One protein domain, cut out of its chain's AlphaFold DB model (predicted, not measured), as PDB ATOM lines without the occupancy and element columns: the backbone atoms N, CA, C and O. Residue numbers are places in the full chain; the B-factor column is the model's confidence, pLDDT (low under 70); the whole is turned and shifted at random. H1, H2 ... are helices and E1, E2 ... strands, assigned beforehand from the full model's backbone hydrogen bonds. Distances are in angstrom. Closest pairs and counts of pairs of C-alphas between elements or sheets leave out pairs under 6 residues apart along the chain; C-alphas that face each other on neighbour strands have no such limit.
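AT A GLANCE: This is residues 18 to 93 of the 140 residues of the protein "SWIM-type domain-containing protein" of uncultured archaeon (UniProt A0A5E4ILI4). A small three-stranded sheet sits in the middle, with H1 over it; the long helix H3 grazes it, and residues 84 to 93 stick out as an arm. The 76 printed residues hold H1 E1 E2 E3 H2 H3 in order, mixed helices and strands; E1 E2 E3 is a meander, each strand the antiparallel neighbour of the one before. It is only just compact, close to loose: radius of gyration of the C-alphas 13.3 A, spans 38 by 34 by 18 A.

IN THESE COORDINATES: Find C-alpha 18 at (-18.126, 71.207, 44.438), where H1, residues 18 to 26, begins. Next come E1 at 36 to 38, E2 at 44 to 47, E3 at 53 to 57 and H2 at 65 to 68. H3, residues 74 to 91, runs 26.1 A to (-7.531, 70.370, 80.299).

HOW THE PARTS SIT: H1 is on the sheet at a height of 9.3 A; its Gly 20 and Tyr 54 of E3 have their closest C-alphas, 6.9 A. Hairpin E1 and E2 has N 37 and O 45 at 2.9 A; hairpin E2 and E3 has N 46 and O 55 at 2.9 A. H3 only grazes the sheet with residues 75 to 79. H1 and H3 have every O i to N i+4 pair within hydrogen-bond range; H2, not on the sheet, is too short for one.

THE WHOLE: The printed part has no cut and no long link. Residues 32, 92 and 93 are under pLDDT 70.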
ATOM      1  N   ASP A  18     -19.347  71.680  45.092       85.75
ATOM      2  CA  ASP A  18     -18.126  71.207  44.438       85.75
ATOM      3  C   ASP A  18     -16.868  71.699  45.153       85.75
ATOM      4  O   ASP A  18     -15.944  70.915  45.371       85.75
ATOM      5  N   SER A  19     -16.868  72.949  45.627       84.69
ATOM      6  CA  SER A  19     -15.797  73.464  46.483       84.69
ATOM      7  C   SER A  19     -15.712  72.690  47.799       84.69
ATOM      8  O   SER A  19     -14.620  72.295  48.199       84.69
ATOM      9  N   GLY A  20     -16.850  72.392  48.437       85.81
ATOM     10  CA  GLY A  20     -16.888  71.576  49.655       85.81
ATOM     11  C   GLY A  20     -16.350  70.154  49.446       85.81
ATOM     12  O   GLY A  20     -15.580  69.663  50.269       85.81
ATOM     13  N   LYS A  21     -16.690  69.516  48.319       86.12
ATOM     14  CA  LYS A  21     -16.179  68.192  47.923       86.12
ATOM     15  C   LYS A  21     -14.674  68.214  47.672       86.12
ATOM     16  O   LYS A  21     -13.966  67.321  48.130       86.12
ATOM     17  N   ALA A  22     -14.178  69.222  46.957       86.56
ATOM     18  CA  ALA A  22     -12.749  69.385  46.711       86.56
ATOM     19  C   ALA A  22     -11.975  69.554  48.028       86.56
ATOM     20  O   ALA A  22     -10.936  68.927  48.221       86.56
ATOM     21  N   LEU A  23     -12.525  70.332  48.965       86.12
ATOM     22  CA  LEU A  23     -11.933  70.557  50.284       86.12
ATOM     23  C   LEU A  23     -11.969  69.286  51.150       86.12
ATOM     24  O   LEU A  23     -10.979  68.957  51.796       86.12
ATOM     25  N   ALA A  24     -13.069  68.528  51.117       86.69
ATOM     26  CA  ALA A  24     -13.175  67.243  51.812       86.69
ATOM     27  C   ALA A  24     -12.145  66.223  51.298       86.69
ATOM     28  O   ALA A  24     -11.469  65.582  52.101       86.69
ATOM     29  N   LYS A  25     -11.964  66.141  49.972       87.19
ATOM     30  CA  LYS A  25     -10.924  65.313  49.339       87.19
ATOM     31  C   LYS A  25      -9.519  65.753  49.737       87.19
ATOM     32  O   LYS A  25      -8.694  64.908  50.059       87.19
ATOM     33  N   PHE A  26      -9.260  67.061  49.751       86.44
ATOM     34  CA  PHE A  26      -7.969  67.608  50.174       86.44
ATOM     35  C   PHE A  26      -7.639  67.252  51.629       86.44
ATOM     36  O   PHE A  26      -6.507  66.907  51.946       86.44
ATOM     37  N   LEU A  27      -8.638  67.287  52.511       86.12
ATOM     38  CA  LEU A  27      -8.492  66.901  53.914       86.12
ATOM     39  C   LEU A  27      -8.470  65.377  54.134       86.12
ATOM     40  O   LEU A  27      -8.338  64.936  55.275       86.12
ATOM     41  N   GLY A  28      -8.613  64.572  53.076       83.75
ATOM     42  CA  GLY A  28      -8.620  63.112  53.161       83.75
ATOM     43  C   GLY A  28      -9.840  62.532  53.881       83.75
ATOM     44  O   GLY A  28      -9.755  61.430  54.421       83.75
ATOM     45  N   LEU A  29     -10.970  63.252  53.927       81.19
ATOM     46  CA  LEU A  29     -12.203  62.691  54.482       81.19
ATOM     47  C   LEU A  29     -12.757  61.624  53.530       81.19
ATOM     48  O   LEU A  29     -12.878  61.850  52.328       81.19
ATOM     49  N   SER A  30     -13.122  60.469  54.090       72.62
ATOM     50  CA  SER A  30     -13.741  59.356  53.358       72.62
ATOM     51  C   SER A  30     -15.186  59.642  52.937       72.62
ATOM     52  O   SER A  30     -15.686  59.028  51.998       72.62
ATOM     53  N   GLU A  31     -15.865  60.572  53.612       73.75
ATOM     54  CA  GLU A  31     -17.217  60.996  53.253       73.75
ATOM     55  C   GLU A  31     -17.180  62.005  52.100       73.75
ATOM     56  O   GLU A  31     -16.548  63.054  52.198       73.75
ATOM     57  N   GLU A  32     -17.918  61.726  51.022       69.31
ATOM     58  CA  GLU A  32     -17.995  62.622  49.858       69.31
ATOM     59  C   GLU A  32     -18.723  63.944  50.168       69.31
ATOM     60  O   GLU A  32     -18.476  64.961  49.522       69.31
ATOM     61  N   LEU A  33     -19.627  63.938  51.155       78.50
ATOM     62  CA  LEU A  33     -20.431  65.085  51.594       78.50
ATOM     63  C   LEU A  33     -20.524  65.129  53.128       78.50
ATOM     64  O   LEU A  33     -21.577  64.838  53.708       78.50
ATOM     65  N   PRO A  34     -19.428  65.492  53.804       82.19
ATOM     66  CA  PRO A  34     -19.402  65.574  55.253       82.19
ATOM     67  C   PRO A  34     -20.364  66.657  55.747       82.19
ATOM     68  O   PRO A  34     -20.367  67.799  55.288       82.19
ATOM     69  N   LYS A  35     -21.174  66.322  56.755       86.50
ATOM     70  CA  LYS A  35     -22.152  67.263  57.331       86.50
ATOM     71  C   LYS A  35     -21.486  68.493  57.957       86.50
ATOM     72  O   LYS A  35     -22.049  69.590  57.944       86.50
ATOM     73  N   LYS A  36     -20.306  68.294  58.542       87.25
ATOM     74  CA  LYS A  36     -19.486  69.335  59.160       87.25
ATOM     75  C   LYS A  36     -18.034  69.110  58.757       87.25
ATOM     76  O   LYS A  36     -17.473  68.067  59.075       87.25
ATOM     77  N   ILE A  37     -17.424  70.101  58.120       87.75
ATOM     78  CA  ILE A  37     -15.987  70.117  57.841       87.75
ATOM     79  C   ILE A  37     -15.360  71.077  58.841       87.75
ATOM     80  O   ILE A  37     -15.692  72.265  58.858       87.75
ATOM     81  N   LYS A  38     -14.487  70.564  59.708       87.62
ATOM     82  CA  LYS A  38     -13.732  71.398  60.646       87.62
ATOM     83  C   LYS A  38     -12.537  71.996  59.919       87.62
ATOM     84  O   LYS A  38     -11.779  71.270  59.284       87.62
ATOM     85  N   LEU A  39     -12.390  73.309  60.017       85.94
ATOM     86  CA  LEU A  39     -11.254  74.046  59.483       85.94
ATOM     87  C   LEU A  39     -10.337  74.476  60.638       85.94
ATOM     88  O   LEU A  39     -10.645  74.293  61.820       85.94
ATOM     89  N   ALA A  40      -9.195  75.066  60.289       78.56
ATOM     90  CA  ALA A  40      -8.317  75.710  61.255       78.56
ATOM     91  C   ALA A  40      -9.016  76.899  61.955       78.56
ATOM     92  O   ALA A  40     -10.005  77.451  61.463       78.56
ATOM     93  N   ASN A  41      -8.488  77.310  63.113       80.00
ATOM     94  CA  ASN A  41      -8.916  78.509  63.853       80.00
ATOM     95  C   ASN A  41     -10.368  78.493  64.364       80.00
ATOM     96  O   ASN A  41     -11.054  79.512  64.330       80.00
ATOM     97  N   ASN A  42     -10.848  77.346  64.862       83.56
ATOM     98  CA  ASN A  42     -12.206  77.205  65.411       83.56
ATOM     99  C   ASN A  42     -13.304  77.630  64.420       83.56
ATOM    100  O   ASN A  42     -14.323  78.196  64.819       83.56
ATOM    101  N   SER A  43     -13.088  77.379  63.130       87.44
ATOM    102  CA  SER A  43     -14.068  77.621  62.077       87.44
ATOM    103  C   SER A  43     -14.579  76.296  61.512       87.44
ATOM    104  O   SER A  43     -13.905  75.265  61.575       87.44
ATOM    105  N   GLN A  44     -15.808  76.296  60.998       90.88
ATOM    106  CA  GLN A  44     -16.396  75.107  60.384       90.88
ATOM    107  C   GLN A  44     -17.261  75.461  59.180       90.88
ATOM    108  O   GLN A  44     -17.981  76.465  59.185       90.88
ATOM    109  N   LEU A  45     -17.244  74.585  58.179       90.62
ATOM    110  CA  LEU A  45     -18.240  74.563  57.118       90.62
ATOM    111  C   LEU A  45     -19.347  73.594  57.520       90.62
ATOM    112  O   LEU A  45     -19.090  72.432  57.830       90.62
ATOM    113  N   THR A  46     -20.583  74.082  57.544       90.44
ATOM    114  CA  THR A  46     -21.761  73.268  57.860       90.44
ATOM    115  C   THR A  46     -22.631  73.140  56.628       90.44
ATOM    116  O   THR A  46     -22.977  74.141  56.000       90.44
ATOM    117  N   LEU A  47     -22.987  71.906  56.295       91.06
ATOM    118  CA  LEU A  47     -23.839  71.600  55.160       91.06
ATOM    119  C   LEU A  47     -25.282  72.073  55.426       91.06
ATOM    120  O   LEU A  47     -25.845  71.830  56.497       91.06
ATOM    121  N   SER A  48     -25.877  72.758  54.448       88.75
ATOM    122  CA  SER A  48     -27.281  73.191  54.469       88.75
ATOM    123  C   SER A  48     -28.238  71.999  54.541       88.75
ATOM    124  O   SER A  48     -27.965  70.938  53.986       88.75
ATOM    125  N   SER A  49     -29.415  72.155  55.156       86.25
ATOM    126  CA  SER A  49     -30.421  71.079  55.199       86.25
ATOM    127  C   SER A  49     -30.858  70.616  53.807       86.25
ATOM    128  O   SER A  49     -31.139  69.435  53.617       86.25
ATOM    129  N   LYS A  50     -30.865  71.533  52.832       85.50
ATOM    130  CA  LYS A  50     -31.174  71.258  51.422       85.50
ATOM    131  C   LYS A  50     -30.009  70.622  50.658       85.50
ATOM    132  O   LYS A  50     -30.177  70.254  49.504       85.50
ATOM    133  N   ARG A  51     -28.844  70.478  51.301       84.00
ATOM    134  CA  ARG A  51     -27.589  69.965  50.726       84.00
ATOM    135  C   ARG A  51     -27.138  70.704  49.462       84.00
ATOM    136  O   ARG A  51     -26.452  70.131  48.630       84.00
ATOM    137  N   ASP A  52     -27.529  71.967  49.344       86.44
ATOM    138  CA  ASP A  52     -27.294  72.846  48.199       86.44
ATOM    139  C   ASP A  52     -26.030  73.702  48.353       86.44
ATOM    140  O   ASP A  52     -25.404  74.084  47.368       86.44
ATOM    141  N   CYS A  53     -25.636  74.000  49.590       88.25
ATOM    142  CA  CYS A  53     -24.466  74.817  49.884       88.25
ATOM    143  C   CYS A  53     -23.857  74.510  51.258       88.25
ATOM    144  O   CYS A  53     -24.474  73.871  52.121       88.25
ATOM    145  N   TYR A  54     -22.637  75.010  51.464       90.00
ATOM    146  CA  TYR A  54     -21.968  75.026  52.760       90.00
ATOM    147  C   TYR A  54     -21.948  76.440  53.350       90.00
ATOM    148  O   TYR A  54     -21.524  77.403  52.704       90.00
ATOM    149  N   TYR A  55     -22.363  76.555  54.613       89.94
ATOM    150  CA  TYR A  55     -22.265  77.786  55.392       89.94
ATOM    151  C   TYR A  55     -20.954  77.839  56.164       89.94
ATOM    152  O   TYR A  55     -20.622  76.915  56.911       89.94
ATOM    153  N   TYR A  56     -20.254  78.963  56.054       90.19
ATOM    154  CA  TYR A  56     -19.077  79.248  56.855       90.19
ATOM    155  C   TYR A  56     -19.493  79.786  58.221       90.19
ATOM    156  O   TYR A  56     -20.305  80.709  58.331       90.19
ATOM    157  N   THR A  57     -18.965  79.170  59.272       90.50
ATOM    158  CA  THR A  57     -19.304  79.490  60.657       90.50
ATOM    159  C   THR A  57     -18.033  79.713  61.459       90.50
ATOM    160  O   THR A  57     -17.152  78.857  61.499       90.50
ATOM    161  N   THR A  58     -17.983  80.852  62.137       88.94
ATOM    162  CA  THR A  58     -16.975  81.214  63.133       88.94
ATOM    163  C   THR A  58     -17.657  81.466  64.479       88.94
ATOM    164  O   THR A  58     -18.889  81.467  64.586       88.94
ATOM    165  N   LEU A  59     -16.865  81.693  65.527       85.44
ATOM    166  CA  LEU A  59     -17.387  82.042  66.853       85.44
ATOM    167  C   LEU A  59     -18.158  83.371  66.855       85.44
ATOM    168  O   LEU A  59     -19.098  83.527  67.633       85.44
ATOM    169  N   ASN A  60     -17.807  84.289  65.950       84.44
ATOM    170  CA  ASN A  60     -18.374  85.635  65.900       84.44
ATOM    171  C   ASN A  60     -19.504  85.739  64.865       84.44
ATOM    172  O   ASN A  60     -20.547  86.335  65.133       84.44
ATOM    173  N   SER A  61     -19.345  85.109  63.699       86.50
ATOM    174  CA  SER A  61     -20.248  85.260  62.552       86.50
ATOM    175  C   SER A  61     -20.598  83.927  61.886       86.50
ATOM    176  O   SER A  61     -19.868  82.941  61.973       86.50
ATOM    177  N   CYS A  62     -21.747  83.878  61.212       88.38
ATOM    178  CA  CYS A  62     -22.153  82.736  60.394       88.38
ATOM    179  C   CYS A  62     -22.812  83.242  59.112       88.38
ATOM    180  O   CYS A  62     -23.652  84.136  59.187       88.38
ATOM    181  N   SER A  63     -22.481  82.642  57.965       88.00
ATOM    182  CA  SER A  63     -23.044  83.034  56.664       88.00
ATOM    183  C   SER A  63     -24.485  82.561  56.432       88.00
ATOM    184  O   SER A  63     -25.075  82.854  55.398       88.00
ATOM    185  N   CYS A  64     -25.090  81.836  57.378       86.69
ATOM    186  CA  CYS A  64     -26.499  81.466  57.266       86.69
ATOM    187  C   CYS A  64     -27.422  82.698  57.392       86.69
ATOM    188  O   CYS A  64     -27.062  83.653  58.086       86.69
ATOM    189  N   PRO A  65     -28.649  82.661  56.835       84.81
ATOM    190  CA  PRO A  65     -29.576  83.799  56.866       84.81
ATOM    191  C   PRO A  65     -29.802  84.366  58.274       84.81
ATOM    192  O   PRO A  65     -29.790  85.574  58.487       84.81
ATOM    193  N   ALA A  66     -29.920  83.494  59.278       83.62
ATOM    194  CA  ALA A  66     -30.080  83.916  60.667       83.62
ATOM    195  C   ALA A  66     -28.853  84.670  61.217       83.62
ATOM    196  O   ALA A  66     -29.019  85.595  62.009       83.62
ATOM    197  N   GLY A  67     -27.642  84.278  60.809       83.75
ATOM    198  CA  GLY A  67     -26.397  84.919  61.232       83.75
ATOM    199  C   GLY A  67     -26.199  86.298  60.607       83.75
ATOM    200  O   GLY A  67     -25.720  87.198  61.288       83.75
ATOM    201  N   ILE A  68     -26.643  86.481  59.362       83.00
ATOM    202  CA  ILE A  68     -26.619  87.776  58.662       83.00
ATOM    203  C   ILE A  68     -27.496  88.794  59.387       83.00
ATOM    204  O   ILE A  68     -27.080  89.922  59.621       83.00
ATOM    205  N   HIS A  69     -28.682  88.377  59.833       84.25
ATOM    206  CA  HIS A  69     -29.573  89.219  60.634       84.25
ATOM    207  C   HIS A  69     -29.109  89.389  62.097       84.25
ATOM    208  O   HIS A  69     -29.916  89.727  62.961       84.25
ATOM    209  N   GLY A  70     -27.839  89.098  62.409       81.56
ATOM    210  CA  GLY A  70     -27.234  89.282  63.733       81.56
ATOM    211  C   GLY A  70     -27.718  88.306  64.811       81.56
ATOM    212  O   GLY A  70     -27.300  88.399  65.966       81.56
ATOM    213  N   LYS A  71     -28.577  87.337  64.472       85.56
ATOM    214  CA  LYS A  71     -29.140  86.393  65.446       85.56
ATOM    215  C   LYS A  71     -28.187  85.230  65.703       85.56
ATOM    216  O   LYS A  71     -27.451  84.767  64.829       85.56
ATOM    217  N   ILE A  72     -28.245  84.693  66.923       86.00
ATOM    218  CA  ILE A  72     -27.483  83.494  67.294       86.00
ATOM    219  C   ILE A  72     -28.095  82.260  66.613       86.00
ATOM    220  O   ILE A  72     -29.052  81.645  67.099       86.00
ATOM    221  N   CYS A  73     -27.529  81.879  65.471       90.31
ATOM    222  CA  CYS A  73     -27.966  80.709  64.719       90.31
ATOM    223  C   CYS A  73     -27.605  79.381  65.417       90.31
ATOM    224  O   CYS A  73     -26.758  79.328  66.314       90.31
ATOM    225  N   LYS A  74     -28.252  78.288  64.987       88.88
ATOM    226  CA  LYS A  74     -27.963  76.930  65.483       88.88
ATOM    227  C   LYS A  74     -26.503  76.536  65.221       88.88
ATOM    228  O   LYS A  74     -25.837  76.065  66.131       88.88
ATOM    229  N   HIS A  75     -25.967  76.866  64.045       88.81
ATOM    230  CA  HIS A  75     -24.585  76.542  63.670       88.81
ATOM    231  C   HIS A  75     -23.544  77.142  64.625       88.81
ATOM    232  O   HIS A  75     -22.583  76.473  64.992       88.81
ATOM    233  N   ARG A  76     -23.745  78.394  65.060       88.88
ATOM    234  CA  ARG A  76     -22.830  79.074  65.989       88.88
ATOM    235  C   ARG A  76     -22.902  78.485  67.396       88.88
ATOM    236  O   ARG A  76     -21.877  78.358  68.057       88.88
ATOM    237  N   ARG A  77     -24.104  78.100  67.844       89.12
ATOM    238  CA  ARG A  77     -24.285  77.389  69.119       89.12
ATOM    239  C   ARG A  77     -23.574  76.042  69.107       89.12
ATOM    240  O   ARG A  77     -22.828  75.766  70.040       89.12
ATOM    241  N   ASP A  78     -23.752  75.272  68.040       88.69
ATOM    242  CA  ASP A  78     -23.098  73.975  67.880       88.69
ATOM    243  C   ASP A  78     -21.573  74.128  67.892       88.69
ATOM    244  O   ASP A  78     -20.895  73.435  68.643       88.69
ATOM    245  N   LEU A  79     -21.038  75.098  67.140       88.94
ATOM    246  CA  LEU A  79     -19.602  75.384  67.125       88.94
ATOM    247  C   LEU A  79     -19.075  75.758  68.517       88.94
ATOM    248  O   LEU A  79     -18.044  75.250  68.937       88.94
ATOM    249  N   CYS A  80     -19.786  76.616  69.251       86.94
ATOM    250  CA  CYS A  80     -19.394  77.028  70.600       86.94
ATOM    251  C   CYS A  80     -19.397  75.855  71.597       86.94
ATOM    252  O   CYS A  80     -18.536  75.769  72.470       86.94
ATOM    253  N   GLN A  81     -20.347  74.927  71.472       87.25
ATOM    254  CA  GLN A  81     -20.369  73.718  72.295       87.25
ATOM    255  C   GLN A  81     -19.229  72.765  71.924       87.25
ATOM    256  O   GLN A  81     -18.568  72.226  72.813       87.25
ATOM    257  N   ASP A  82     -18.972  72.586  70.627       85.81
ATOM    258  CA  ASP A  82     -17.898  71.732  70.122       85.81
ATOM    259  C   ASP A  82     -16.515  72.262  70.546       85.81
ATOM    260  O   ASP A  82     -15.655  71.476  70.956       85.81
ATOM    261  N   THR A  83     -16.302  73.584  70.533       84.88
ATOM    262  CA  THR A  83     -15.050  74.188  71.012       84.88
ATOM    263  C   THR A  83     -14.887  74.044  72.518       84.88
ATOM    264  O   THR A  83     -13.830  73.591  72.955       84.88
ATOM    265  N   ARG A  84     -15.922  74.331  73.319       83.75
ATOM    266  CA  ARG A  84     -15.888  74.141  74.783       83.75
ATOM    267  C   ARG A  84     -15.511  72.709  75.164       83.75
ATOM    268  O   ARG A  84     -14.524  72.506  75.861       83.75
ATOM    269  N   ARG A  85     -16.194  71.717  74.581       81.50
ATOM    270  CA  ARG A  85     -15.886  70.290  74.791       81.50
ATOM    271  C   ARG A  85     -14.439  69.945  74.438       81.50
ATOM    272  O   ARG A  85     -13.809  69.148  75.128       81.50
ATOM    273  N   SER A  86     -13.903  70.537  73.369       79.06
ATOM    274  CA  SER A  86     -12.513  70.306  72.963       79.06
ATOM    275  C   SER A  86     -11.494  70.894  73.949       79.06
ATOM    276  O   SER A  86     -10.430  70.305  74.140       79.06
ATOM    277  N   LEU A  87     -11.817  72.018  74.599       79.94
ATOM    278  CA  LEU A  87     -10.977  72.647  75.620       79.94
ATOM    279  C   LEU A  87     -11.001  71.835  76.920       79.94
ATOM    280  O   LEU A  87      -9.939  71.516  77.452       79.94
ATOM    281  N   ASP A  88     -12.184  71.403  77.359       77.25
ATOM    282  CA  ASP A  88     -12.344  70.560  78.550       77.25
ATOM    283  C   ASP A  88     -11.585  69.227  78.414       77.25
ATOM    284  O   ASP A  88     -10.944  68.750  79.353       77.25
ATOM    285  N   ALA A  89     -11.614  68.627  77.219       75.50
ATOM    286  CA  ALA A  89     -10.875  67.401  76.926       75.50
ATOM    287  C   ALA A  89      -9.349  67.597  76.970       75.50
ATOM    288  O   ALA A  89      -8.627  66.687  77.379       75.50
ATOM    289  N   LYS A  90      -8.850  68.774  76.571       71.88
ATOM    290  CA  LYS A  90      -7.423  69.118  76.661       71.88
ATOM    291  C   LYS A  90      -6.995  69.381  78.104       71.88
ATOM    292  O   LYS A  90      -5.953  68.879  78.512       71.88
ATOM    293  N   ALA A  91      -7.817  70.075  78.893       72.00
ATOM    294  CA  ALA A  91      -7.531  70.370  80.299       72.00
ATOM    295  C   ALA A  91      -7.372  69.097  81.153       72.00
ATOM    296  O   ALA A  91      -6.498  69.030  82.011       72.00
ATOM    297  N   LYS A  92      -8.156  68.046  80.873       66.12
ATOM    298  CA  LYS A  92      -8.040  66.744  81.562       66.12
ATOM    299  C   LYS A  92      -6.775  65.951  81.217       66.12
ATOM    300  O   LYS A  92      -6.452  65.011  81.934       66.12
ATOM    301  N   LYS A  93      -6.082  66.290  80.126       59.94
ATOM    302  CA  LYS A  93      -4.855  65.608  79.681       59.94
ATOM    303  C   LYS A  93      -3.568  66.243  80.208       59.94
ATOM    304  O   LYS A  93      -2.499  65.715  79.923       59.94
TER     305      LYS A  93